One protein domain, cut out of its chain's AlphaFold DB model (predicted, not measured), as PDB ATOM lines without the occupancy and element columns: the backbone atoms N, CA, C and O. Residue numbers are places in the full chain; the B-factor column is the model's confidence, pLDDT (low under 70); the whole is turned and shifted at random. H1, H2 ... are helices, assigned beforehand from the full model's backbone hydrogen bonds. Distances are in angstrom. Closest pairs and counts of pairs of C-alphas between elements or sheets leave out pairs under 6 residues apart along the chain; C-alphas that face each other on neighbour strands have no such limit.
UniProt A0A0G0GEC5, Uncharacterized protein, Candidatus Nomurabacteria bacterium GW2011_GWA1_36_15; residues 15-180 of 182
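This is residues 15 to 180 of the 182 residues of an uncharacterized protein of Candidatus Nomurabacteria bacterium GW2011_GWA1_36_15 (UniProt A0A0G0GEC5). Two long helices, H1 and H2, make a hairpin that opens as a narrow V; short H6 packs on H2, and the longer H7 crosses H2 and packs on H5 and H6. The last part of H7, residues 163 to 180, sticks out as a free arm, while H3 and H4 extend the body beyond H6. The printed part has 166 residues, with seven named helices, H1 to H7 in chain order, and no named strand: all helix. It is loose, with a radius of gyration of the C-alphas of 19.1 A, and spans 66 by 35 by 31 A.

H1, residues 16 to 49, begins at C-alpha 16 (-38.910, 31.571, 70.305) and is 47.1 A long. H2, residues 51 to 76, measures 36.2 A. H3 is residues 83 to 89, H4 95 to 104, H5 108 to 118 and H6 121 to 128. H7, residues 140 to 180, measures 60.2 A and ends at C-alpha 180 (-54.339, 52.617, 13.050).

H6 is the hub, touching H2, H3, H5 and H7. Its closest C-alphas to H7 are Ala 121 and Ser 150, 4.7 A, at a steep tilt of 46 degrees. H2 touches H6 with residues 63 to 70 alone, closest at the C-alphas of Asp 66 and Phe 122, 4.8 A. The hairpin H1 and H2 has a shallow tilt of 21 degrees; the closest C-alphas are Leu 46 and Gly 54, 4.5 A. H3 and H4 only just touch, with 3 pairs of C-alphas within 8 A, the closest Leu 89 and Gly 97, 5.1 A. Every O i to N i+4 pair is within hydrogen-bond range in H2, H3, H4, H6 and H7; H1 has 28 of 30, H5 6 of 7.

The C-alphas farthest apart, Lys 93 and Ile 180, are 66.7 A apart. The printed part has no cut; H6 to H7 is a long link. No printed residue is under 70 in pLDDT.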
ATOM      1  N   ASN A  15     -35.602  33.394  73.408       86.25
ATOM      2  CA  ASN A  15     -36.954  32.831  73.388       86.25
ATOM      3  C   ASN A  15     -37.485  32.773  71.939       86.25
ATOM      4  O   ASN A  15     -37.145  33.624  71.112       86.25
ATOM      5  N   TYR A  16     -38.326  31.785  71.631       86.62
ATOM      6  CA  TYR A  16     -38.910  31.571  70.305       86.62
ATOM      7  C   TYR A  16     -39.502  32.860  69.715       86.62
ATOM      8  O   TYR A  16     -39.284  33.161  68.544       86.62
ATOM      9  N   ALA A  17     -40.150  33.681  70.550       89.50
ATOM     10  CA  ALA A  17     -40.678  34.987  70.158       89.50
ATOM     11  C   ALA A  17     -39.592  35.962  69.661       89.50
ATOM     12  O   ALA A  17     -39.780  36.657  68.665       89.50
ATOM     13  N   THR A  18     -38.435  36.006  70.321       90.19
ATOM     14  CA  THR A  18     -37.315  36.875  69.936       90.19
ATOM     15  C   THR A  18     -36.670  36.410  68.631       90.19
ATOM     16  O   THR A  18     -36.331  37.243  67.793       90.19
ATOM     17  N   ARG A  19     -36.546  35.092  68.415       90.31
ATOM     18  CA  ARG A  19     -36.087  34.536  67.128       90.31
ATOM     19  C   ARG A  19     -37.048  34.876  65.999       90.31
ATOM     20  O   ARG A  19     -36.614  35.357  64.963       90.31
ATOM     21  N   LEU A  20     -38.345  34.693  66.232       93.62
ATOM     22  CA  LEU A  20     -39.371  35.004  65.247       93.62
ATOM     23  C   LEU A  20     -39.345  36.488  64.861       93.62
ATOM     24  O   LEU A  20     -39.375  36.809  63.680       93.62
ATOM     25  N   ARG A  21     -39.210  37.397  65.837       94.50
ATOM     26  CA  ARG A  21     -39.039  38.836  65.566       94.50
ATOM     27  C   ARG A  21     -37.799  39.116  64.721       94.50
ATOM     28  O   ARG A  21     -37.874  39.911  63.787       94.50
ATOM     29  N   LEU A  22     -36.679  38.463  65.026       94.75
ATOM     30  CA  LEU A  22     -35.451  38.593  64.242       94.75
ATOM     31  C   LEU A  22     -35.653  38.107  62.797       94.75
ATOM     32  O   LEU A  22     -35.227  38.787  61.874       94.75
ATOM     33  N   TRP A  23     -36.332  36.976  62.598       95.00
ATOM     34  CA  TRP A  23     -36.621  36.444  61.263       95.00
ATOM     35  C   TRP A  23     -37.556  37.339  60.473       95.00
ATOM     36  O   TRP A  23     -37.277  37.641  59.321       95.00
ATOM     37  N   ILE A  24     -38.642  37.801  61.095       96.31
ATOM     38  CA  ILE A  24     -39.596  38.697  60.442       96.31
ATOM     39  C   ILE A  24     -38.873  39.967  60.014       96.31
ATOM     40  O   ILE A  24     -38.897  40.308  58.837       96.31
ATOM     41  N   THR A  25     -38.185  40.643  60.934       96.12
ATOM     42  CA  THR A  25     -37.464  41.883  60.611       96.12
ATOM     43  C   THR A  25     -36.393  41.659  59.552       96.12
ATOM     44  O   THR A  25     -36.277  42.467  58.632       96.12
ATOM     45  N   GLY A  26     -35.655  40.552  59.627       95.31
ATOM     46  CA  GLY A  26     -34.598  40.256  58.678       95.31
ATOM     47  C   GLY A  26     -35.086  39.914  57.281       95.31
ATOM     48  O   GLY A  26     -34.652  40.548  56.323       95.31
ATOM     49  N   ILE A  27     -36.042  38.994  57.164       96.00
ATOM     50  CA  ILE A  27     -36.667  38.628  55.887       96.00
ATOM     51  C   ILE A  27     -37.342  39.850  55.259       96.00
ATOM     52  O   ILE A  27     -37.158  40.095  54.073       96.00
ATOM     53  N   SER A  28     -38.062  40.653  56.052       96.94
ATOM     54  CA  SER A  28     -38.724  41.869  55.553       96.94
ATOM     55  C   SER A  28     -37.712  42.874  55.009       96.94
ATOM     56  O   SER A  28     -37.863  43.365  53.896       96.94
ATOM     57  N   SER A  29     -36.659  43.162  55.781       96.50
ATOM     58  CA  SER A  29     -35.628  44.130  55.384       96.50
ATOM     59  C   SER A  29     -34.883  43.662  54.139       96.50
ATOM     60  O   SER A  29     -34.636  44.446  53.227       96.50
ATOM     61  N   TYR A  30     -34.563  42.370  54.091       95.94
ATOM     62  CA  TYR A  30     -33.927  41.751  52.942       95.94
ATOM     63  C   TYR A  30     -34.816  41.821  51.695       95.94
ATOM     64  O   TYR A  30     -34.335  42.212  50.640       95.94
ATOM     65  N   TYR A  31     -36.115  41.535  51.824       95.94
ATOM     66  CA  TYR A  31     -37.060  41.606  50.709       95.94
ATOM     67  C   TYR A  31     -37.221  43.031  50.164       95.94
ATOM     68  O   TYR A  31     -37.225  43.239  48.954       95.94
ATOM     69  N   VAL A  32     -37.303  44.031  51.049       97.12
ATOM     70  CA  VAL A  32     -37.324  45.448  50.646       97.12
ATOM     71  C   VAL A  32     -36.043  45.807  49.898       97.12
ATOM     72  O   VAL A  32     -36.101  46.448  48.851       97.12
ATOM     73  N   PHE A  33     -34.891  45.370  50.403       96.50
ATOM     74  CA  PHE A  33     -33.605  45.609  49.761       96.50
ATOM     75  C   PHE A  33     -33.521  44.970  48.367       96.50
ATOM     76  O   PHE A  33     -33.159  45.658  47.413       96.50
ATOM     77  N   THR A  34     -33.902  43.695  48.224       94.00
ATOM     78  CA  THR A  34     -33.910  43.017  46.919       94.00
ATOM     79  C   THR A  34     -34.879  43.687  45.956       94.00
ATOM     80  O   THR A  34     -34.521  43.922  44.813       94.00
ATOM     81  N   TYR A  35     -36.061  44.096  46.423       94.88
ATOM     82  CA  TYR A  35     -37.039  44.786  45.582       94.88
ATOM     83  C   TYR A  35     -36.517  46.141  45.082       94.88
ATOM     84  O   TYR A  35     -36.637  46.466  43.903       94.88
ATOM     85  N   LEU A  36     -35.896  46.932  45.961       96.06
ATOM     86  CA  LEU A  36     -35.272  48.195  45.566       96.06
ATOM     87  C   LEU A  36     -34.161  47.966  44.535       96.06
ATOM     88  O   LEU A  36     -34.073  48.704  43.557       96.06
ATOM     89  N   TYR A  37     -33.335  46.940  44.712       95.19
ATOM     90  CA  TYR A  37     -32.307  46.616  43.732       95.19
ATOM     91  C   TYR A  37     -32.913  46.175  42.388       95.19
ATOM     92  O   TYR A  37     -32.650  46.804  41.362       95.19
ATOM     93  N   ASP A  38     -33.770  45.155  42.403       92.06
ATOM     94  CA  ASP A  38     -34.301  44.499  41.205       92.06
ATOM     95  C   ASP A  38     -35.199  45.417  40.369       92.06
ATOM     96  O   ASP A  38     -35.141  45.383  39.144       92.06
ATOM     97  N   TYR A  39     -36.018  46.264  40.998       91.75
ATOM     98  CA  TYR A  39     -36.948  47.120  40.259       91.75
ATOM     99  C   TYR A  39     -36.387  48.507  39.984       91.75
ATOM    100  O   TYR A  39     -36.573  49.029  38.885       91.75
ATOM    101  N   PHE A  40     -35.703  49.122  40.950       95.25
ATOM    102  CA  PHE A  40     -35.227  50.494  40.789       95.25
ATOM    103  C   PHE A  40     -33.828  50.533  40.174       95.25
ATOM    104  O   PHE A  40     -33.638  51.156  39.128       95.25
ATOM    105  N   ALA A  41     -32.854  49.843  40.775       94.06
ATOM    106  CA  ALA A  41     -31.470  49.918  40.314       94.06
ATOM    107  C   ALA A  41     -31.289  49.267  38.934       94.06
ATOM    108  O   ALA A  41     -30.695  49.883  38.050       94.06
ATOM    109  N   VAL A  42     -31.840  48.069  38.714       94.38
ATOM    110  CA  VAL A  42     -31.733  47.382  37.413       94.38
ATOM    111  C   VAL A  42     -32.389  48.200  36.300       94.38
ATOM    112  O   VAL A  42     -31.746  48.450  35.282       94.38
ATOM    113  N   SER A  43     -33.624  48.677  36.496       93.88
ATOM    114  CA  SER A  43     -34.321  49.491  35.488       93.88
ATOM    115  C   SER A  43     -33.544  50.762  35.153       93.88
ATOM    116  O   SER A  43     -33.336  51.068  33.979       93.88
ATOM    117  N   PHE A  44     -33.052  51.474  36.172       96.19
ATOM    118  CA  PHE A  44     -32.233  52.671  35.982       96.19
ATOM    119  C   PHE A  44     -30.967  52.378  35.162       96.19
ATOM    120  O   PHE A  44     -30.665  53.095  34.208       96.19
ATOM    121  N   LEU A  45     -30.251  51.297  35.487       97.25
ATOM    122  CA  LEU A  45     -29.017  50.917  34.796       97.25
ATOM    123  C   LEU A  45     -29.260  50.510  33.340       97.25
ATOM    124  O   LEU A  45     -28.487  50.900  32.464       97.25
ATOM    125  N   LEU A  46     -30.328  49.757  33.068       95.75
ATOM    126  CA  LEU A  46     -30.680  49.347  31.707       95.75
ATOM    127  C   LEU A  46     -31.081  50.542  30.835       95.75
ATOM    128  O   LEU A  46     -30.680  50.596  29.671       95.75
ATOM    129  N   ILE A  47     -31.825  51.506  31.389       95.19
ATOM    130  CA  ILE A  47     -32.224  52.728  30.675       95.19
ATOM    131  C   ILE A  47     -31.002  53.609  30.390       95.19
ATOM    132  O   ILE A  47     -30.834  54.080  29.268       95.19
ATOM    133  N   TYR A  48     -30.136  53.822  31.383       98.00
ATOM    134  CA  TYR A  48     -29.039  54.783  31.268       98.00
ATOM    135  C   TYR A  48     -27.849  54.260  30.450       98.00
ATOM    136  O   TYR A  48     -27.297  54.981  29.622       98.00
ATOM    137  N   PHE A  49     -27.439  53.003  30.657       97.69
ATOM    138  CA  PHE A  49     -26.259  52.428  29.994       97.69
ATOM    139  C   PHE A  49     -26.596  51.640  28.720       97.69
ATOM    140  O   PHE A  49     -25.689  51.221  27.993       97.69
ATOM    141  N   GLY A  50     -27.885  51.443  28.438       96.25
ATOM    142  CA  GLY A  50     -28.371  50.554  27.391       96.25
ATOM    143  C   GLY A  50     -28.324  49.083  27.808       96.25
ATOM    144  O   GLY A  50     -27.710  48.707  28.807       96.25
ATOM    145  N   PHE A  51     -28.960  48.227  27.012       94.94
ATOM    146  CA  PHE A  51     -29.267  46.853  27.413       94.94
ATOM    147  C   PHE A  51     -28.028  46.001  27.742       94.94
ATOM    148  O   PHE A  51     -27.899  45.499  28.853       94.94
ATOM    149  N   ILE A  52     -27.073  45.877  26.811       96.06
ATOM    150  CA  ILE A  52     -25.908  44.990  26.982       96.06
ATOM    151  C   ILE A  52     -24.979  45.474  28.104       96.06
ATOM    152  O   ILE A  52     -24.600  44.696  28.978       96.06
ATOM    153  N   LYS A  53     -24.620  46.766  28.105       97.56
ATOM    154  CA  LYS A  53     -23.749  47.336  29.145       97.56
ATOM    155  C   LYS A  53     -24.447  47.336  30.503       97.56
ATOM    156  O   LYS A  53     -23.817  46.985  31.496       97.56
ATOM    157  N   GLY A  54     -25.737  47.670  30.535       97.00
ATOM    158  CA  GLY A  54     -26.560  47.628  31.737       97.00
ATOM    159  C   GLY A  54     -26.606  46.229  32.349       97.00
ATOM    160  O   GLY A  54     -26.344  46.101  33.539       97.00
ATOM    161  N   ILE A  55     -26.811  45.176  31.545       96.38
ATOM    162  CA  ILE A  55     -26.750  43.780  32.014       96.38
ATOM    163  C   ILE A  55     -25.398  43.469  32.656       96.38
ATOM    164  O   ILE A  55     -25.361  42.973  33.777       96.38
ATOM    165  N   ILE A  56     -24.285  43.780  31.986       97.19
ATOM    166  CA  ILE A  56     -22.945  43.489  32.519       97.19
ATOM    167  C   ILE A  56     -22.730  44.202  33.864       97.19
ATOM    168  O   ILE A  56     -22.245  43.590  34.815       97.19
ATOM    169  N   ILE A  57     -23.125  45.475  33.964       97.88
ATOM    170  CA  ILE A  57     -23.017  46.255  35.205       97.88
ATOM    171  C   ILE A  57     -23.887  45.639  36.309       97.88
ATOM    172  O   ILE A  57     -23.402  45.445  37.421       97.88
ATOM    173  N   VAL A  58     -25.137  45.278  36.004       97.00
ATOM    174  CA  VAL A  58     -26.065  44.627  36.945       97.00
ATOM    175  C   VAL A  58     -25.520  43.287  37.436       97.00
ATOM    176  O   VAL A  58     -25.612  43.001  38.626       97.00
ATOM    177  N   MET A  59     -24.906  42.482  36.565       97.19
ATOM    178  CA  MET A  59     -24.297  41.206  36.953       97.19
ATOM    179  C   MET A  59     -23.115  41.394  37.908       97.19
ATOM    180  O   MET A  59     -22.964  40.650  38.874       97.19
ATOM    181  N   ILE A  60     -22.265  42.394  37.661       97.81
ATOM    182  CA  ILE A  60     -21.140  42.701  38.553       97.81
ATOM    183  C   ILE A  60     -21.661  43.214  39.899       97.81
ATOM    184  O   ILE A  60     -21.201  42.770  40.952       97.81
ATOM    185  N   LEU A  61     -22.636  44.126  39.879       97.69
ATOM    186  CA  LEU A  61     -23.231  44.673  41.095       97.69
ATOM    187  C   LEU A  61     -23.951  43.602  41.915       97.69
ATOM    188  O   LEU A  61     -23.788  43.593  43.134       97.69
ATOM    189  N   SER A  62     -24.664  42.666  41.281       97.31
ATOM    190  CA  SER A  62     -25.349  41.580  41.990       97.31
ATOM    191  C   SER A  62     -24.350  40.667  42.699       97.31
ATOM    192  O   SER A  62     -24.527  40.374  43.879       97.31
ATOM    193  N   VAL A  63     -23.235  40.314  42.045       98.06
ATOM    194  CA  VAL A  63     -22.128  39.571  42.675       98.06
ATOM    195  C   VAL A  63     -21.583  40.325  43.892       98.06
ATOM    196  O   VAL A  63     -21.385  39.730  44.953       98.06
ATOM    197  N   VAL A  64     -21.327  41.631  43.756       98.06
ATOM    198  CA  VAL A  64     -20.777  42.458  44.843       98.06
ATOM    199  C   VAL A  64     -21.752  42.555  46.015       98.06
ATOM    200  O   VAL A  64     -21.335  42.404  47.166       98.06
ATOM    201  N   ILE A  65     -23.034  42.778  45.741       97.69
ATOM    202  CA  ILE A  65     -24.087  42.885  46.751       97.69
ATOM    203  C   ILE A  65     -24.285  41.553  47.471       97.69
ATOM    204  O   ILE A  65     -24.275  41.526  48.703       97.69
ATOM    205  N   ASP A  66     -24.399  40.445  46.739       97.75
ATOM    206  CA  ASP A  66     -24.593  39.120  47.326       97.75
ATOM    207  C   ASP A  66     -23.388  38.721  48.182       97.75
ATOM    208  O   ASP A  66     -23.548  38.242  49.307       97.75
ATOM    209  N   LEU A  67     -22.167  38.982  47.702       97.81
ATOM    210  CA  LEU A  67     -20.953  38.712  48.467       97.81
ATOM    211  C   LEU A  67     -20.867  39.585  49.725       97.81
ATOM    212  O   LEU A  67     -20.465  39.106  50.788       97.81
ATOM    213  N   SER A  68     -21.238  40.862  49.621       97.25
ATOM    214  CA  SER A  68     -21.247  41.790  50.757       97.25
ATOM    215  C   SER A  68     -22.285  41.374  51.795       97.25
ATOM    216  O   SER A  68     -21.981  41.346  52.986       97.25
ATOM    217  N   THR A  69     -23.471  40.960  51.349       96.62
ATOM    218  CA  THR A  69     -24.551  40.455  52.207       96.62
ATOM    219  C   THR A  69     -24.139  39.163  52.901       96.62
ATOM    220  O   THR A  69     -24.371  39.010  54.096       96.62
ATOM    221  N   LEU A  70     -23.446  38.263  52.200       96.25
ATOM    222  CA  LEU A  70     -22.908  37.031  52.775       96.25
ATOM    223  C   LEU A  70     -21.854  37.309  53.855       96.25
ATOM    224  O   LEU A  70     -21.906  36.730  54.939       96.25
ATOM    225  N   LYS A  71     -20.926  38.238  53.597       96.00
ATOM    226  CA  LYS A  71     -19.931  38.669  54.594       96.00
ATOM    227  C   LYS A  71     -20.586  39.352  55.793       96.00
ATOM    228  O   LYS A  71     -20.184  39.102  56.926       96.00
ATOM    229  N   PHE A  72     -21.596  40.184  55.553       95.62
ATOM    230  CA  PHE A  72     -22.380  40.819  56.608       95.62
ATOM    231  C   PHE A  72     -23.133  39.781  57.449       95.62
ATOM    232  O   PHE A  72     -23.114  39.858  58.675       95.62
ATOM    233  N   TYR A  73     -23.724  38.769  56.807       94.62
ATOM    234  CA  TYR A  73     -24.393  37.648  57.466       94.62
ATOM    235  C   TYR A  73     -23.437  36.897  58.406       94.62
ATOM    236  O   TYR A  73     -23.760  36.684  59.577       94.62
ATOM    237  N   ASP A  74     -22.230  36.572  57.932       93.81
ATOM    238  CA  ASP A  74     -21.197  35.916  58.743       93.81
ATOM    239  C   ASP A  74     -20.665  36.806  59.874       93.81
ATOM    240  O   ASP A  74     -20.422  36.331  60.985       93.81
ATOM    241  N   TRP A  75     -20.518  38.108  59.626       94.38
ATOM    242  CA  TRP A  75     -20.094  39.067  60.643       94.38
ATOM    243  C   TRP A  75     -21.138  39.239  61.753       94.38
ATOM    244  O   TRP A  75     -20.787  39.275  62.932       94.38
ATOM    245  N   PHE A  76     -22.424  39.291  61.393       92.38
ATOM    246  CA  PHE A  76     -23.515  39.506  62.340       92.38
ATOM    247  C   PHE A  76     -23.762  38.295  63.251       92.38
ATOM    248  O   PHE A  76     -24.286  38.460  64.354       92.38
ATOM    249  N   ARG A  77     -23.368  37.084  62.820       91.44
ATOM    250  CA  ARG A  77     -23.447  35.816  63.583       91.44
ATOM    251  C   ARG A  77     -24.825  35.500  64.177       91.44
ATOM    252  O   ARG A  77     -24.937  34.745  65.144       91.44
ATOM    253  N   LYS A  78     -25.889  36.076  63.622       91.38
ATOM    254  CA  LYS A  78     -27.272  35.791  64.008       91.38
ATOM    255  C   LYS A  78     -28.017  35.276  62.794       91.38
ATOM    256  O   LYS A  78     -27.882  35.828  61.711       91.38
ATOM    257  N   ASP A  79     -28.855  34.269  62.996       92.44
ATOM    258  CA  ASP A  79     -29.656  33.686  61.926       92.44
ATOM    259  C   ASP A  79     -30.918  34.523  61.677       92.44
ATOM    260  O   ASP A  79     -32.020  34.147  62.067       92.44
ATOM    261  N   TRP A  80     -30.744  35.705  61.089       93.94
ATOM    262  CA  TRP A  80     -31.821  36.670  60.831       93.94
ATOM    263  C   TRP A  80     -32.697  36.321  59.618       93.94
ATOM    264  O   TRP A  80     -33.763  36.901  59.457       93.94
ATOM    265  N   LEU A  81     -32.296  35.332  58.817       94.88
ATOM    266  CA  LEU A  81     -33.058  34.824  57.668       94.88
ATOM    267  C   LEU A  81     -33.603  33.407  57.882       94.88
ATOM    268  O   LEU A  81     -34.111  32.797  56.947       94.88
ATOM    269  N   ALA A  82     -33.469  32.867  59.096       94.62
ATOM    270  CA  ALA A  82     -33.848  31.498  59.446       94.62
ATOM    271  C   ALA A  82     -33.146  30.390  58.624       94.62
ATOM    272  O   ALA A  82     -33.564  29.235  58.678       94.62
ATOM    273  N   LEU A  83     -32.080  30.699  57.875       93.06
ATOM    274  CA  LEU A  83     -31.390  29.746  57.001       93.06
ATOM    275  C   LEU A  83     -30.688  28.653  57.807       93.06
ATOM    276  O   LEU A  83     -30.815  27.472  57.488       93.06
ATOM    277  N   GLU A  84     -29.974  29.025  58.868       92.25
ATOM    278  CA  GLU A  84     -29.277  28.048  59.714       92.25
ATOM    279  C   GLU A  84     -30.278  27.203  60.514       92.25
ATOM    280  O   GLU A  84     -30.068  26.009  60.726       92.25
ATOM    281  N   THR A  85     -31.423  27.782  60.881       91.88
ATOM    282  CA  THR A  85     -32.529  27.055  61.506       91.88
ATOM    283  C   THR A  85     -33.157  26.042  60.548       91.88
ATOM    284  O   THR A  85     -33.415  24.908  60.953       91.88
ATOM    285  N   LEU A  86     -33.369  26.403  59.278       90.38
ATOM    286  CA  LEU A  86     -33.844  25.468  58.251       90.38
ATOM    287  C   LEU A  86     -32.845  24.327  58.024       90.38
ATOM    288  O   LEU A  86     -33.254  23.171  57.915       90.38
ATOM    289  N   LYS A  87     -31.538  24.614  58.039       89.25
ATOM    290  CA  LYS A  87     -30.511  23.565  58.003       89.25
ATOM    291  C   LYS A  87     -30.556  22.667  59.230       89.25
ATOM    292  O   LYS A  87     -30.399  21.464  59.089       89.25
ATOM    293  N   ASP A  88     -30.768  23.206  60.427       88.62
ATOM    294  CA  ASP A  88     -30.865  22.387  61.640       88.62
ATOM    295  C   ASP A  88     -32.028  21.381  61.564       88.62
ATOM    296  O   ASP A  88     -31.903  20.234  61.998       88.62
ATOM    297  N   LEU A  89     -33.143  21.761  60.926       87.62
ATOM    298  CA  LEU A  89     -34.275  20.854  60.709       87.62
ATOM    299  C   LEU A  89     -33.889  19.608  59.907       87.62
ATOM    300  O   LEU A  89     -34.437  18.542  60.187       87.62
ATOM    301  N   GLN A  90     -32.933  19.700  58.978       84.50
ATOM    302  CA  GLN A  90     -32.502  18.565  58.149       84.50
ATOM    303  C   GLN A  90     -31.875  17.426  58.970       84.50
ATOM    304  O   GLN A  90     -31.872  16.277  58.533       84.50
ATOM    305  N   TYR A  91     -31.364  17.727  60.168       84.12
ATOM    306  CA  TYR A  91     -30.745  16.746  61.060       84.12
ATOM    307  C   TYR A  91     -31.745  16.110  62.035       84.12
ATOM    308  O   TYR A  91     -31.408  15.158  62.744       84.12
ATOM    309  N   LYS A  92     -32.993  16.596  62.084       86.75
ATOM    310  CA  LYS A  92     -34.018  16.066  62.990       86.75
ATOM    311  C   LYS A  92     -34.637  14.789  62.424       86.75
ATOM    312  O   LYS A  92     -35.004  14.711  61.260       86.75
ATOM    313  N   LYS A  93     -34.849  13.780  63.277       88.12
ATOM    314  CA  LYS A  93     -35.468  12.491  62.896       88.12
ATOM    315  C   LYS A  93     -37.003  12.547  62.748       88.12
ATOM    316  O   LYS A  93     -37.666  11.522  62.875       88.12
ATOM    317  N   ASN A  94     -37.584  13.721  62.507       91.75
ATOM    318  CA  ASN A  94     -39.026  13.890  62.306       91.75
ATOM    319  C   ASN A  94     -39.386  13.920  60.808       91.75
ATOM    320  O   ASN A  94     -38.509  13.884  59.946       91.75
ATOM    321  N   PHE A  95     -40.686  13.966  60.493       88.88
ATOM    322  CA  PHE A  95     -41.179  14.032  59.109       88.88
ATOM    323  C   PHE A  95     -40.521  15.169  58.312       88.88
ATOM    324  O   PHE A  95     -40.012  14.940  57.216       88.88
ATOM    325  N   TRP A  96     -40.449  16.365  58.903       82.31
ATOM    326  CA  TRP A  96     -39.832  17.533  58.277       82.31
ATOM    327  C   TRP A  96     -38.344  17.330  57.992       82.31
ATOM    328  O   TRP A  96     -37.905  17.589  56.878       82.31
ATOM    329  N   GLY A  97     -37.567  16.797  58.935       86.12
ATOM    330  CA  GLY A  97     -36.151  16.527  58.698       86.12
ATOM    331  C   GLY A  97     -35.914  15.436  57.657       86.12
ATOM    332  O   GLY A  97     -34.998  15.562  56.847       86.12
ATOM    333  N   LYS A  98     -36.789  14.424  57.564       85.69
ATOM    334  CA  LYS A  98     -36.762  13.448  56.457       85.69
ATOM    335  C   LYS A  98     -37.047  14.103  55.101       85.69
ATOM    336  O   LYS A  98     -36.364  13.793  54.132       85.69
ATOM    337  N   LEU A  99     -38.010  15.021  55.033       83.94
ATOM    338  CA  LEU A  99     -38.332  15.752  53.806       83.94
ATOM    339  C   LEU A  99     -37.167  16.653  53.365       83.94
ATOM    340  O   LEU A  99     -36.714  16.562  52.225       83.94
ATOM    341  N   PHE A 100     -36.636  17.477  54.274       80.88
ATOM    342  CA  PHE A 100     -35.510  18.370  53.978       80.88
ATOM    343  C   PHE A 100     -34.231  17.597  53.642       80.88
ATOM    344  O   PHE A 100     -33.552  17.941  52.677       80.88
ATOM    345  N   SER A 101     -33.927  16.517  54.367       82.38
ATOM    346  CA  SER A 101     -32.784  15.655  54.038       82.38
ATOM    347  C   SER A 101     -32.971  14.930  52.709       82.38
ATOM    348  O   SER A 101     -32.004  14.810  51.971       82.38
ATOM    349  N   PHE A 102     -34.183  14.510  52.331       82.31
ATOM    350  CA  PHE A 102     -34.433  13.939  51.003       82.31
ATOM    351  C   PHE A 102     -34.114  14.936  49.882       82.31
ATOM    352  O   PHE A 102     -33.448  14.570  48.916       82.31
ATOM    353  N   VAL A 103     -34.540  16.197  50.026       78.00
ATOM    354  CA  VAL A 103     -34.236  17.269  49.062       78.00
ATOM    355  C   VAL A 103     -32.738  17.585  49.049       78.00
ATOM    356  O   VAL A 103     -32.152  17.745  47.980       78.00
ATOM    357  N   HIS A 104     -32.096  17.626  50.218       75.19
ATOM    358  CA  HIS A 104     -30.666  17.917  50.339       75.19
ATOM    359  C   HIS A 104     -29.769  16.770  49.841       75.19
ATOM    360  O   HIS A 104     -28.707  17.024  49.282       75.19
ATOM    361  N   ASN A 105     -30.207  15.516  49.997       77.44
ATOM    362  CA  ASN A 105     -29.493  14.315  49.555       77.44
ATOM    363  C   ASN A 105     -29.593  14.076  48.041       77.44
ATOM    364  O   ASN A 105     -28.973  13.144  47.524       77.44
ATOM    365  N   LYS A 106     -30.361  14.890  47.307       77.69
ATOM    366  CA  LYS A 106     -30.260  14.932  45.843       77.69
ATOM    367  C   LYS A 106     -28.887  15.473  45.429       77.69
ATOM    368  O   LYS A 106     -28.146  16.044  46.224       77.69
ATOM    369  N   SER A 107     -28.533  15.266  44.159       84.62
ATOM    370  CA  SER A 107     -27.271  15.766  43.602       84.62
ATOM    371  C   SER A 107     -27.101  17.252  43.920       84.62
ATOM    372  O   SER A 107     -27.963  18.058  43.566       84.62
ATOM    373  N   THR A 108     -25.976  17.612  44.552       88.19
ATOM    374  CA  THR A 108     -25.624  18.999  44.905       88.19
ATOM    375  C   THR A 108     -25.808  19.942  43.719       88.19
ATOM    376  O   THR A 108     -26.263  21.067  43.896       88.19
ATOM    377  N   PHE A 109     -25.507  19.464  42.511       90.88
ATOM    378  CA  PHE A 109     -25.689  20.220  41.280       90.88
ATOM    379  C   PHE A 109     -27.155  20.599  41.030       90.88
ATOM    380  O   PHE A 109     -27.447  21.768  40.799       90.88
ATOM    381  N   ILE A 110     -28.084  19.643  41.138       90.88
ATOM    382  CA  ILE A 110     -29.517  19.886  40.910       90.88
ATOM    383  C   ILE A 110     -30.041  20.905  41.922       90.88
ATOM    384  O   ILE A 110     -30.739  21.840  41.545       90.88
ATOM    385  N   THR A 111     -29.669  20.759  43.195       91.62
ATOM    386  CA  THR A 111     -30.101  21.684  44.247       91.62
ATOM    387  C   THR A 111     -29.573  23.096  44.006       91.62
ATOM    388  O   THR A 111     -30.333  24.050  44.146       91.62
ATOM    389  N   VAL A 112     -28.309  23.243  43.587       95.06
ATOM    390  CA  VAL A 112     -27.753  24.552  43.208       95.06
ATOM    391  C   VAL A 112     -28.537  25.146  42.044       95.06
ATOM    392  O   VAL A 112     -28.942  26.297  42.144       95.06
ATOM    393  N   VAL A 113     -28.806  24.383  40.982       95.31
ATOM    394  CA  VAL A 113     -29.566  24.883  39.826       95.31
ATOM    395  C   VAL A 113     -30.961  25.343  40.243       95.31
ATOM    396  O   VAL A 113     -31.300  26.500  40.024       95.31
ATOM    397  N   VAL A 114     -31.742  24.485  40.903       93.69
ATOM    398  CA  VAL A 114     -33.127  24.798  41.293       93.69
ATOM    399  C   VAL A 114     -33.191  26.010  42.220       93.69
ATOM    400  O   VAL A 114     -34.013  26.897  42.002       93.69
ATOM    401  N   LEU A 115     -32.321  26.076  43.233       94.38
ATOM    402  CA  LEU A 115     -32.308  27.217  44.148       94.38
ATOM    403  C   LEU A 115     -31.823  28.499  43.461       94.38
ATOM    404  O   LEU A 115     -32.322  29.563  43.794       94.38
ATOM    405  N   SER A 116     -30.909  28.423  42.490       96.62
ATOM    406  CA  SER A 116     -30.420  29.617  41.775       96.62
ATOM    407  C   SER A 116     -31.476  30.239  40.855       96.62
ATOM    408  O   SER A 116     -31.378  31.418  40.528       96.62
ATOM    409  N   LEU A 117     -32.491  29.471  40.437       95.19
ATOM    410  CA  LEU A 117     -33.618  29.990  39.649       95.19
ATOM    411  C   LEU A 117     -34.649  30.735  40.508       95.19
ATOM    412  O   LEU A 117     -35.386  31.572  39.997       95.19
ATOM    413  N   THR A 118     -34.734  30.420  41.802       94.50
ATOM    414  CA  THR A 118     -35.750  30.988  42.707       94.50
ATOM    415  C   THR A 118     -35.169  31.929  43.756       94.50
ATOM    416  O   THR A 118     -35.914  32.662  44.397       94.50
ATOM    417  N   SER A 119     -33.855  31.898  43.964       95.56
ATOM    418  CA  SER A 119     -33.129  32.647  44.989       95.56
ATOM    419  C   SER A 119     -31.811  33.179  44.429       95.56
ATOM    420  O   SER A 119     -31.301  32.681  43.426       95.56
ATOM    421  N   ASN A 120     -31.231  34.177  45.096       96.19
ATOM    422  CA  ASN A 120     -29.936  34.733  44.708       96.19
ATOM    423  C   ASN A 120     -28.744  33.926  45.240       96.19
ATOM    424  O   ASN A 120     -28.882  33.037  46.088       96.19
ATOM    425  N   ALA A 121     -27.545  34.276  44.770       97.44
ATOM    426  CA  ALA A 121     -26.325  33.548  45.094       97.44
ATOM    427  C   ALA A 121     -26.019  33.571  46.593       97.44
ATOM    428  O   ALA A 121     -25.519  32.587  47.142       97.44
ATOM    429  N   PHE A 122     -26.358  34.672  47.268       97.31
ATOM    430  CA  PHE A 122     -26.249  34.787  48.716       97.31
ATOM    431  C   PHE A 122     -27.069  33.706  49.441       97.31
ATOM    432  O   PHE A 122     -26.482  32.921  50.190       97.31
ATOM    433  N   ILE A 123     -28.385  33.618  49.204       96.56
ATOM    434  CA  ILE A 123     -29.253  32.628  49.865       96.56
ATOM    435  C   ILE A 123     -28.806  31.210  49.514       96.56
ATOM    436  O   ILE A 123     -28.667  30.377  50.411       96.56
ATOM    437  N   VAL A 124     -28.545  30.938  48.230       96.62
ATOM    438  CA  VAL A 124     -28.124  29.611  47.755       96.62
ATOM    439  C   VAL A 124     -26.848  29.174  48.469       96.62
ATOM    440  O   VAL A 124     -26.778  28.068  49.005       96.62
ATOM    441  N   THR A 125     -25.845  30.049  48.531       96.88
ATOM    442  CA  THR A 125     -24.553  29.745  49.157       96.88
ATOM    443  C   THR A 125     -24.691  29.590  50.664       96.88
ATOM    444  O   THR A 125     -24.203  28.607  51.225       96.88
ATOM    445  N   ALA A 126     -25.388  30.522  51.319       95.62
ATOM    446  CA  ALA A 126     -25.625  30.472  52.752       95.62
ATOM    447  C   ALA A 126     -26.362  29.184  53.138       95.62
ATOM    448  O   ALA A 126     -25.952  28.530  54.092       95.62
ATOM    449  N   TYR A 127     -27.374  28.765  52.371       93.81
ATOM    450  CA  TYR A 127     -28.126  27.526  52.592       93.81
ATOM    451  C   TYR A 127     -27.318  26.253  52.284       93.81
ATOM    452  O   TYR A 127     -27.383  25.279  53.032       93.81
ATOM    453  N   MET A 128     -26.519  26.244  51.215       93.19
ATOM    454  CA  MET A 128     -25.766  25.056  50.788       93.19
ATOM    455  C   MET A 128     -24.435  24.861  51.531       93.19
ATOM    456  O   MET A 128     -23.812  23.792  51.420       93.19
ATOM    457  N   ARG A 129     -23.975  25.857  52.301       92.06
ATOM    458  CA  ARG A 129     -22.789  25.735  53.161       92.06
ATOM    459  C   ARG A 129     -22.973  24.600  54.173       92.06
ATOM    460  O   ARG A 129     -24.014  24.498  54.820       92.06
ATOM    461  N   LYS A 130     -21.944  23.755  54.312       88.25
ATOM    462  CA  LYS A 130     -21.934  22.620  55.252       88.25
ATOM    463  C   LYS A 130     -21.984  23.112  56.698       88.25
ATOM    464  O   LYS A 130     -21.300  24.065  57.047       88.25
ATOM    465  N   GLY A 131     -22.737  22.386  57.523       82.00
ATOM    466  CA  GLY A 131     -22.925  22.696  58.938       82.00
ATOM    467  C   GLY A 131     -23.996  23.761  59.179       82.00
ATOM    468  O   GLY A 131     -24.276  24.593  58.316       82.00
ATOM    469  N   ALA A 132     -24.601  23.705  60.365       81.50
ATOM    470  CA  ALA A 132     -25.527  24.720  60.852       81.50
ATOM    471  C   ALA A 132     -24.793  25.689  61.794       81.50
ATOM    472  O   ALA A 132     -23.955  25.263  62.590       81.50
ATOM    473  N   PHE A 133     -25.112  26.981  61.706       84.62
ATOM    474  CA  PHE A 133     -24.573  28.057  62.556       84.62
ATOM    475  C   PHE A 133     -23.039  28.221  62.500       84.62
ATOM    476  O   PHE A 133     -22.416  28.685  63.456       84.62
ATOM    477  N   GLN A 134     -22.412  27.852  61.379       80.81
ATOM    478  CA  GLN A 134     -20.960  27.951  61.197       80.81
ATOM    479  C   GLN A 134     -20.559  29.261  60.507       80.81
ATOM    480  O   GLN A 134     -20.336  29.274  59.308       80.81
ATOM    481  N   TYR A 135     -20.412  30.360  61.246       84.38
ATOM    482  CA  TYR A 135     -20.045  31.681  60.693       84.38
ATOM    483  C   TYR A 135     -18.530  31.856  60.441       84.38
ATOM    484  O   TYR A 135     -17.922  32.838  60.869       84.38
ATOM    485  N   ASN A 136     -17.900  30.877  59.785       85.94
ATOM    486  CA  ASN A 136     -16.439  30.773  59.643       85.94
ATOM    487  C   ASN A 136     -15.930  31.143  58.234       85.94
ATOM    488  O   ASN A 136     -14.846  30.716  57.837       85.94
ATOM    489  N   GLY A 137     -16.703  31.918  57.467       90.31
ATOM    490  CA  GLY A 137     -16.390  32.259  56.079       90.31
ATOM    491  C   GLY A 137     -16.698  31.130  55.086       90.31
ATOM    492  O   GLY A 137     -17.458  30.203  55.382       90.31
ATOM    493  N   LEU A 138     -16.120  31.232  53.883       94.25
ATOM    494  CA  LEU A 138     -16.367  30.315  52.766       94.25
ATOM    495  C   LEU A 138     -15.193  29.371  52.512       94.25
ATOM    496  O   LEU A 138     -14.053  29.805  52.334       94.25
ATOM    497  N   THR A 139     -15.489  28.076  52.401       95.50
ATOM    498  CA  THR A 139     -14.528  27.086  51.899       95.50
ATOM    499  C   THR A 139     -14.403  27.171  50.374       95.50
ATOM    500  O   THR A 139     -15.250  27.758  49.700       95.50
ATOM    501  N   LYS A 140     -13.391  26.514  49.785       96.31
ATOM    502  CA  LYS A 140     -13.241  26.412  48.316       96.31
ATOM    503  C   LYS A 140     -14.514  25.897  47.628       96.31
ATOM    504  O   LYS A 140     -14.870  26.357  46.550       96.31
ATOM    505  N   ARG A 141     -15.220  24.958  48.267       95.25
ATOM    506  CA  ARG A 141     -16.489  24.425  47.757       95.25
ATOM    507  C   ARG A 141     -17.586  25.489  47.760       95.25
ATOM    508  O   ARG A 141     -18.332  25.577  46.793       95.25
ATOM    509  N   ASP A 142     -17.690  26.271  48.830       96.00
ATOM    510  CA  ASP A 142     -18.747  27.277  48.962       96.00
ATOM    511  C   ASP A 142     -18.514  28.447  47.997       96.00
ATOM    512  O   ASP A 142     -19.467  28.943  47.412       96.00
ATOM    513  N   TRP A 143     -17.253  28.801  47.721       97.62
ATOM    514  CA  TRP A 143     -16.905  29.726  46.636       97.62
ATOM    515  C   TRP A 143     -17.367  29.230  45.264       97.62
ATOM    516  O   TRP A 143     -17.952  29.998  44.505       97.62
ATOM    517  N   ASN A 144     -17.164  27.946  44.949       97.25
ATOM    518  CA  ASN A 144     -17.660  27.378  43.693       97.25
ATOM    519  C   ASN A 144     -19.191  27.448  43.610       97.25
ATOM    520  O   ASN A 144     -19.726  27.781  42.557       97.25
ATOM    521  N   ILE A 145     -19.895  27.163  44.713       96.88
ATOM    522  CA  ILE A 145     -21.359  27.280  44.788       96.88
ATOM    523  C   ILE A 145     -21.790  28.736  44.592       96.88
ATOM    524  O   ILE A 145     -22.735  28.983  43.849       96.88
ATOM    525  N   PHE A 146     -21.085  29.691  45.195       98.00
ATOM    526  CA  PHE A 146     -21.373  31.115  45.061       98.00
ATOM    527  C   PHE A 146     -21.244  31.592  43.618       98.00
ATOM    528  O   PHE A 146     -22.188  32.155  43.074       98.00
ATOM    529  N   PHE A 147     -20.120  31.310  42.957       98.06
ATOM    530  CA  PHE A 147     -19.935  31.733  41.569       98.06
ATOM    531  C   PHE A 147     -20.873  30.999  40.605       98.06
ATOM    532  O   PHE A 147     -21.422  31.628  39.704       98.06
ATOM    533  N   ALA A 148     -21.106  29.698  40.811       97.69
ATOM    534  CA  ALA A 148     -22.046  28.939  39.991       97.69
ATOM    535  C   ALA A 148     -23.479  29.465  40.136       97.69
ATOM    536  O   ALA A 148     -24.147  29.698  39.132       97.69
ATOM    537  N   SER A 149     -23.938  29.689  41.371       97.88
ATOM    538  CA  SER A 149     -25.282  30.218  41.619       97.88
ATOM    539  C   SER A 149     -25.426  31.651  41.125       97.88
ATOM    540  O   SER A 149     -26.394  31.947  40.440       97.88
ATOM    541  N   SER A 150     -24.427  32.510  41.339       98.19
ATOM    542  CA  SER A 150     -24.445  33.879  40.818       98.19
ATOM    543  C   SER A 150     -24.526  33.929  39.297       98.19
ATOM    544  O   SER A 150     -25.328  34.689  38.756       98.19
ATOM    545  N   LEU A 151     -23.765  33.091  38.589       97.56
ATOM    546  CA  LEU A 151     -23.861  33.011  37.134       97.56
ATOM    547  C   LEU A 151     -25.250  32.533  36.690       97.56
ATOM    548  O   LEU A 151     -25.861  33.165  35.833       97.56
ATOM    549  N   LEU A 152     -25.762  31.448  37.281       97.88
ATOM    550  CA  LEU A 152     -27.068  30.881  36.927       97.88
ATOM    551  C   LEU A 152     -28.219  31.856  37.195       97.88
ATOM    552  O   LEU A 152     -29.048  32.065  36.312       97.88
ATOM    553  N   THR A 153     -28.248  32.477  38.376       96.94
ATOM    554  CA  THR A 153     -29.259  33.471  38.748       96.94
ATOM    555  C   THR A 153     -29.229  34.659  37.791       96.94
ATOM    556  O   THR A 153     -30.272  35.063  37.283       96.94
ATOM    557  N   ASN A 154     -28.043  35.200  37.495       96.50
ATOM    558  CA  ASN A 154     -27.921  36.331  36.579       96.50
ATOM    559  C   ASN A 154     -28.368  35.971  35.155       96.50
ATOM    560  O   ASN A 154     -29.124  36.725  34.552       96.50
ATOM    561  N   LEU A 155     -27.956  34.815  34.622       96.81
ATOM    562  CA  LEU A 155     -28.389  34.367  33.294       96.81
ATOM    563  C   LEU A 155     -29.908  34.170  33.227       96.81
ATOM    564  O   LEU A 155     -30.533  34.575  32.248       96.81
ATOM    565  N   TYR A 156     -30.503  33.591  34.271       96.62
ATOM    566  CA  TYR A 156     -31.949  33.417  34.370       96.62
ATOM    567  C   TYR A 156     -32.691  34.760  34.367       96.62
ATOM    568  O   TYR A 156     -33.620  34.946  33.581       96.62
ATOM    569  N   TRP A 157     -32.253  35.726  35.176       94.62
ATOM    570  CA  TRP A 157     -32.869  37.053  35.214       94.62
ATOM    571  C   TRP A 157     -32.688  37.834  33.918       94.62
ATOM    572  O   TRP A 157     -33.634  38.462  33.450       94.62
ATOM    573  N   VAL A 158     -31.512  37.757  33.291       94.75
ATOM    574  CA  VAL A 158     -31.281  38.352  31.968       94.75
ATOM    575  C   VAL A 158     -32.241  37.763  30.943       94.75
ATOM    576  O   VAL A 158     -32.845  38.513  30.182       94.75
ATOM    577  N   PHE A 159     -32.424  36.440  30.948       96.25
ATOM    578  CA  PHE A 159     -33.376  35.775  30.067       96.25
ATOM    579  C   PHE A 159     -34.816  36.247  30.316       96.25
ATOM    580  O   PHE A 159     -35.514  36.577  29.359       96.25
ATOM    581  N   LEU A 160     -35.245  36.351  31.580       95.12
ATOM    582  CA  LEU A 160     -36.574  36.861  31.930       95.12
ATOM    583  C   LEU A 160     -36.788  38.310  31.483       95.12
ATOM    584  O   LEU A 160     -37.825  38.619  30.903       95.12
ATOM    585  N   ILE A 161     -35.817  39.194  31.727       92.81
ATOM    586  CA  ILE A 161     -35.908  40.609  31.349       92.81
ATOM    587  C   ILE A 161     -35.915  40.748  29.824       92.81
ATOM    588  O   ILE A 161     -36.763  41.452  29.281       92.81
ATOM    589  N   ALA A 162     -35.013  40.053  29.125       93.25
ATOM    590  CA  ALA A 162     -34.957  40.054  27.666       93.25
ATOM    591  C   ALA A 162     -36.276  39.556  27.058       93.25
ATOM    592  O   ALA A 162     -36.870  40.235  26.223       93.25
ATOM    593  N   GLY A 163     -36.759  38.400  27.523       95.81
ATOM    594  CA  GLY A 163     -38.020  37.818  27.075       95.81
ATOM    595  C   GLY A 163     -39.210  38.730  27.368       95.81
ATOM    596  O   GLY A 163     -40.045  38.945  26.493       95.81
ATOM    597  N   GLY A 164     -39.256  39.331  28.558       93.94
ATOM    598  CA  GLY A 164     -40.285  40.299  28.933       93.94
ATOM    599  C   GLY A 164     -40.302  41.526  28.022       93.94
ATOM    600  O   GLY A 164     -41.368  41.922  27.557       93.94
ATOM    601  N   ILE A 165     -39.136  42.097  27.704       92.19
ATOM    602  CA  ILE A 165     -39.026  43.240  26.784       92.19
ATOM    603  C   ILE A 165     -39.539  42.876  25.387       92.19
ATOM    604  O   ILE A 165     -40.310  43.643  24.813       92.19
ATOM    605  N   GLU A 166     -39.149  41.723  24.841       95.12
ATOM    606  CA  GLU A 166     -39.599  41.297  23.508       95.12
ATOM    607  C   GLU A 166     -41.112  41.033  23.462       95.12
ATOM    608  O   GLU A 166     -41.785  41.481  22.533       95.12
ATOM    609  N   ILE A 167     -41.678  40.411  24.502       96.88
ATOM    610  CA  ILE A 167     -43.135  40.238  24.630       96.88
ATOM    611  C   ILE A 167     -43.838  41.602  24.671       96.88
ATOM    612  O   ILE A 167     -44.823  41.807  23.962       96.88
ATOM    613  N   MET A 168     -43.332  42.553  25.458       95.81
ATOM    614  CA  MET A 168     -43.935  43.885  25.569       95.81
ATOM    615  C   MET A 168     -43.860  44.675  24.260       95.81
ATOM    616  O   MET A 168     -44.832  45.340  23.903       95.81
ATOM    617  N   LYS A 169     -42.751  44.581  23.516       94.44
ATOM    618  CA  LYS A 169     -42.631  45.179  22.176       94.44
ATOM    619  C   LYS A 169     -43.667  44.606  21.213       94.44
ATOM    620  O   LYS A 169     -44.328  45.368  20.515       94.44
ATOM    621  N   TYR A 170     -43.825  43.283  21.200       97.19
ATOM    622  CA  TYR A 170     -44.816  42.616  20.359       97.19
ATOM    623  C   TYR A 170     -46.241  43.077  20.690       97.19
ATOM    624  O   TYR A 170     -46.987  43.469  19.797       97.19
ATOM    625  N   LEU A 171     -46.607  43.104  21.975       97.19
ATOM    626  CA  LEU A 171     -47.927  43.574  22.409       97.19
ATOM    627  C   LEU A 171     -48.167  45.044  22.052       97.19
ATOM    628  O   LEU A 171     -49.255  45.390  21.598       97.19
ATOM    629  N   TYR A 172     -47.157  45.899  22.227       97.25
ATOM    630  CA  TYR A 172     -47.239  47.306  21.845       97.25
ATOM    631  C   TYR A 172     -47.518  47.468  20.346       97.25
ATOM    632  O   TYR A 172     -48.393  48.247  19.976       97.25
ATOM    633  N   GLN A 173     -46.836  46.692  19.497       97.25
ATOM    634  CA  GLN A 173     -47.065  46.713  18.052       97.25
ATOM    635  C   GLN A 173     -48.491  46.275  17.694       97.25
ATOM    636  O   GLN A 173     -49.162  46.968  16.938       97.25
ATOM    637  N   VAL A 174     -48.988  45.187  18.290       97.75
ATOM    638  CA  VAL A 174     -50.362  44.702  18.062       97.75
ATOM    639  C   VAL A 174     -51.403  45.769  18.418       97.75
ATOM    640  O   VAL A 174     -52.372  45.963  17.686       97.75
ATOM    641  N   VAL A 175     -51.209  46.480  19.533       97.75
ATOM    642  CA  VAL A 175     -52.102  47.574  19.947       97.75
ATOM    643  C   VAL A 175     -52.027  48.749  18.971       97.75
ATOM    644  O   VAL A 175     -53.062  49.306  18.613       97.75
ATOM    645  N   LEU A 176     -50.824  49.118  18.527       97.62
ATOM    646  CA  LEU A 176     -50.622  50.194  17.561       97.62
ATOM    647  C   LEU A 176     -51.329  49.896  16.230       97.62
ATOM    648  O   LEU A 176     -52.058  50.747  15.723       97.62
ATOM    649  N   ASP A 177     -51.163  48.681  15.703       97.06
ATOM    650  CA  ASP A 177     -51.772  48.247  14.442       97.06
ATOM    651  C   ASP A 177     -53.306  48.266  14.529       97.06
ATOM    652  O   ASP A 177     -53.980  48.698  13.595       97.06
ATOM    653  N   PHE A 178     -53.866  47.860  15.673       96.88
ATOM    654  CA  PHE A 178     -55.306  47.930  15.925       96.88
ATOM    655  C   PHE A 178     -55.828  49.373  15.954       96.88
ATOM    656  O   PHE A 178     -56.890  49.643  15.403       96.88
ATOM    657  N   ILE A 179     -55.088  50.304  16.568       97.06
ATOM    658  CA  ILE A 179     -55.476  51.723  16.635       97.06
ATOM    659  C   ILE A 179     -55.450  52.372  15.247       97.06
ATOM    660  O   ILE A 179     -56.323  53.174  14.950       97.06
ATOM    661  N   ILE A 180     -54.474  52.036  14.399       95.94
ATOM    662  CA  ILE A 180     -54.339  52.617  13.050       95.94
ATOM    663  C   ILE A 180     -55.452  52.139  12.096       95.94
ATOM    664  O   ILE A 180     -55.761  52.823  11.122       95.94
TER     665      ILE A 180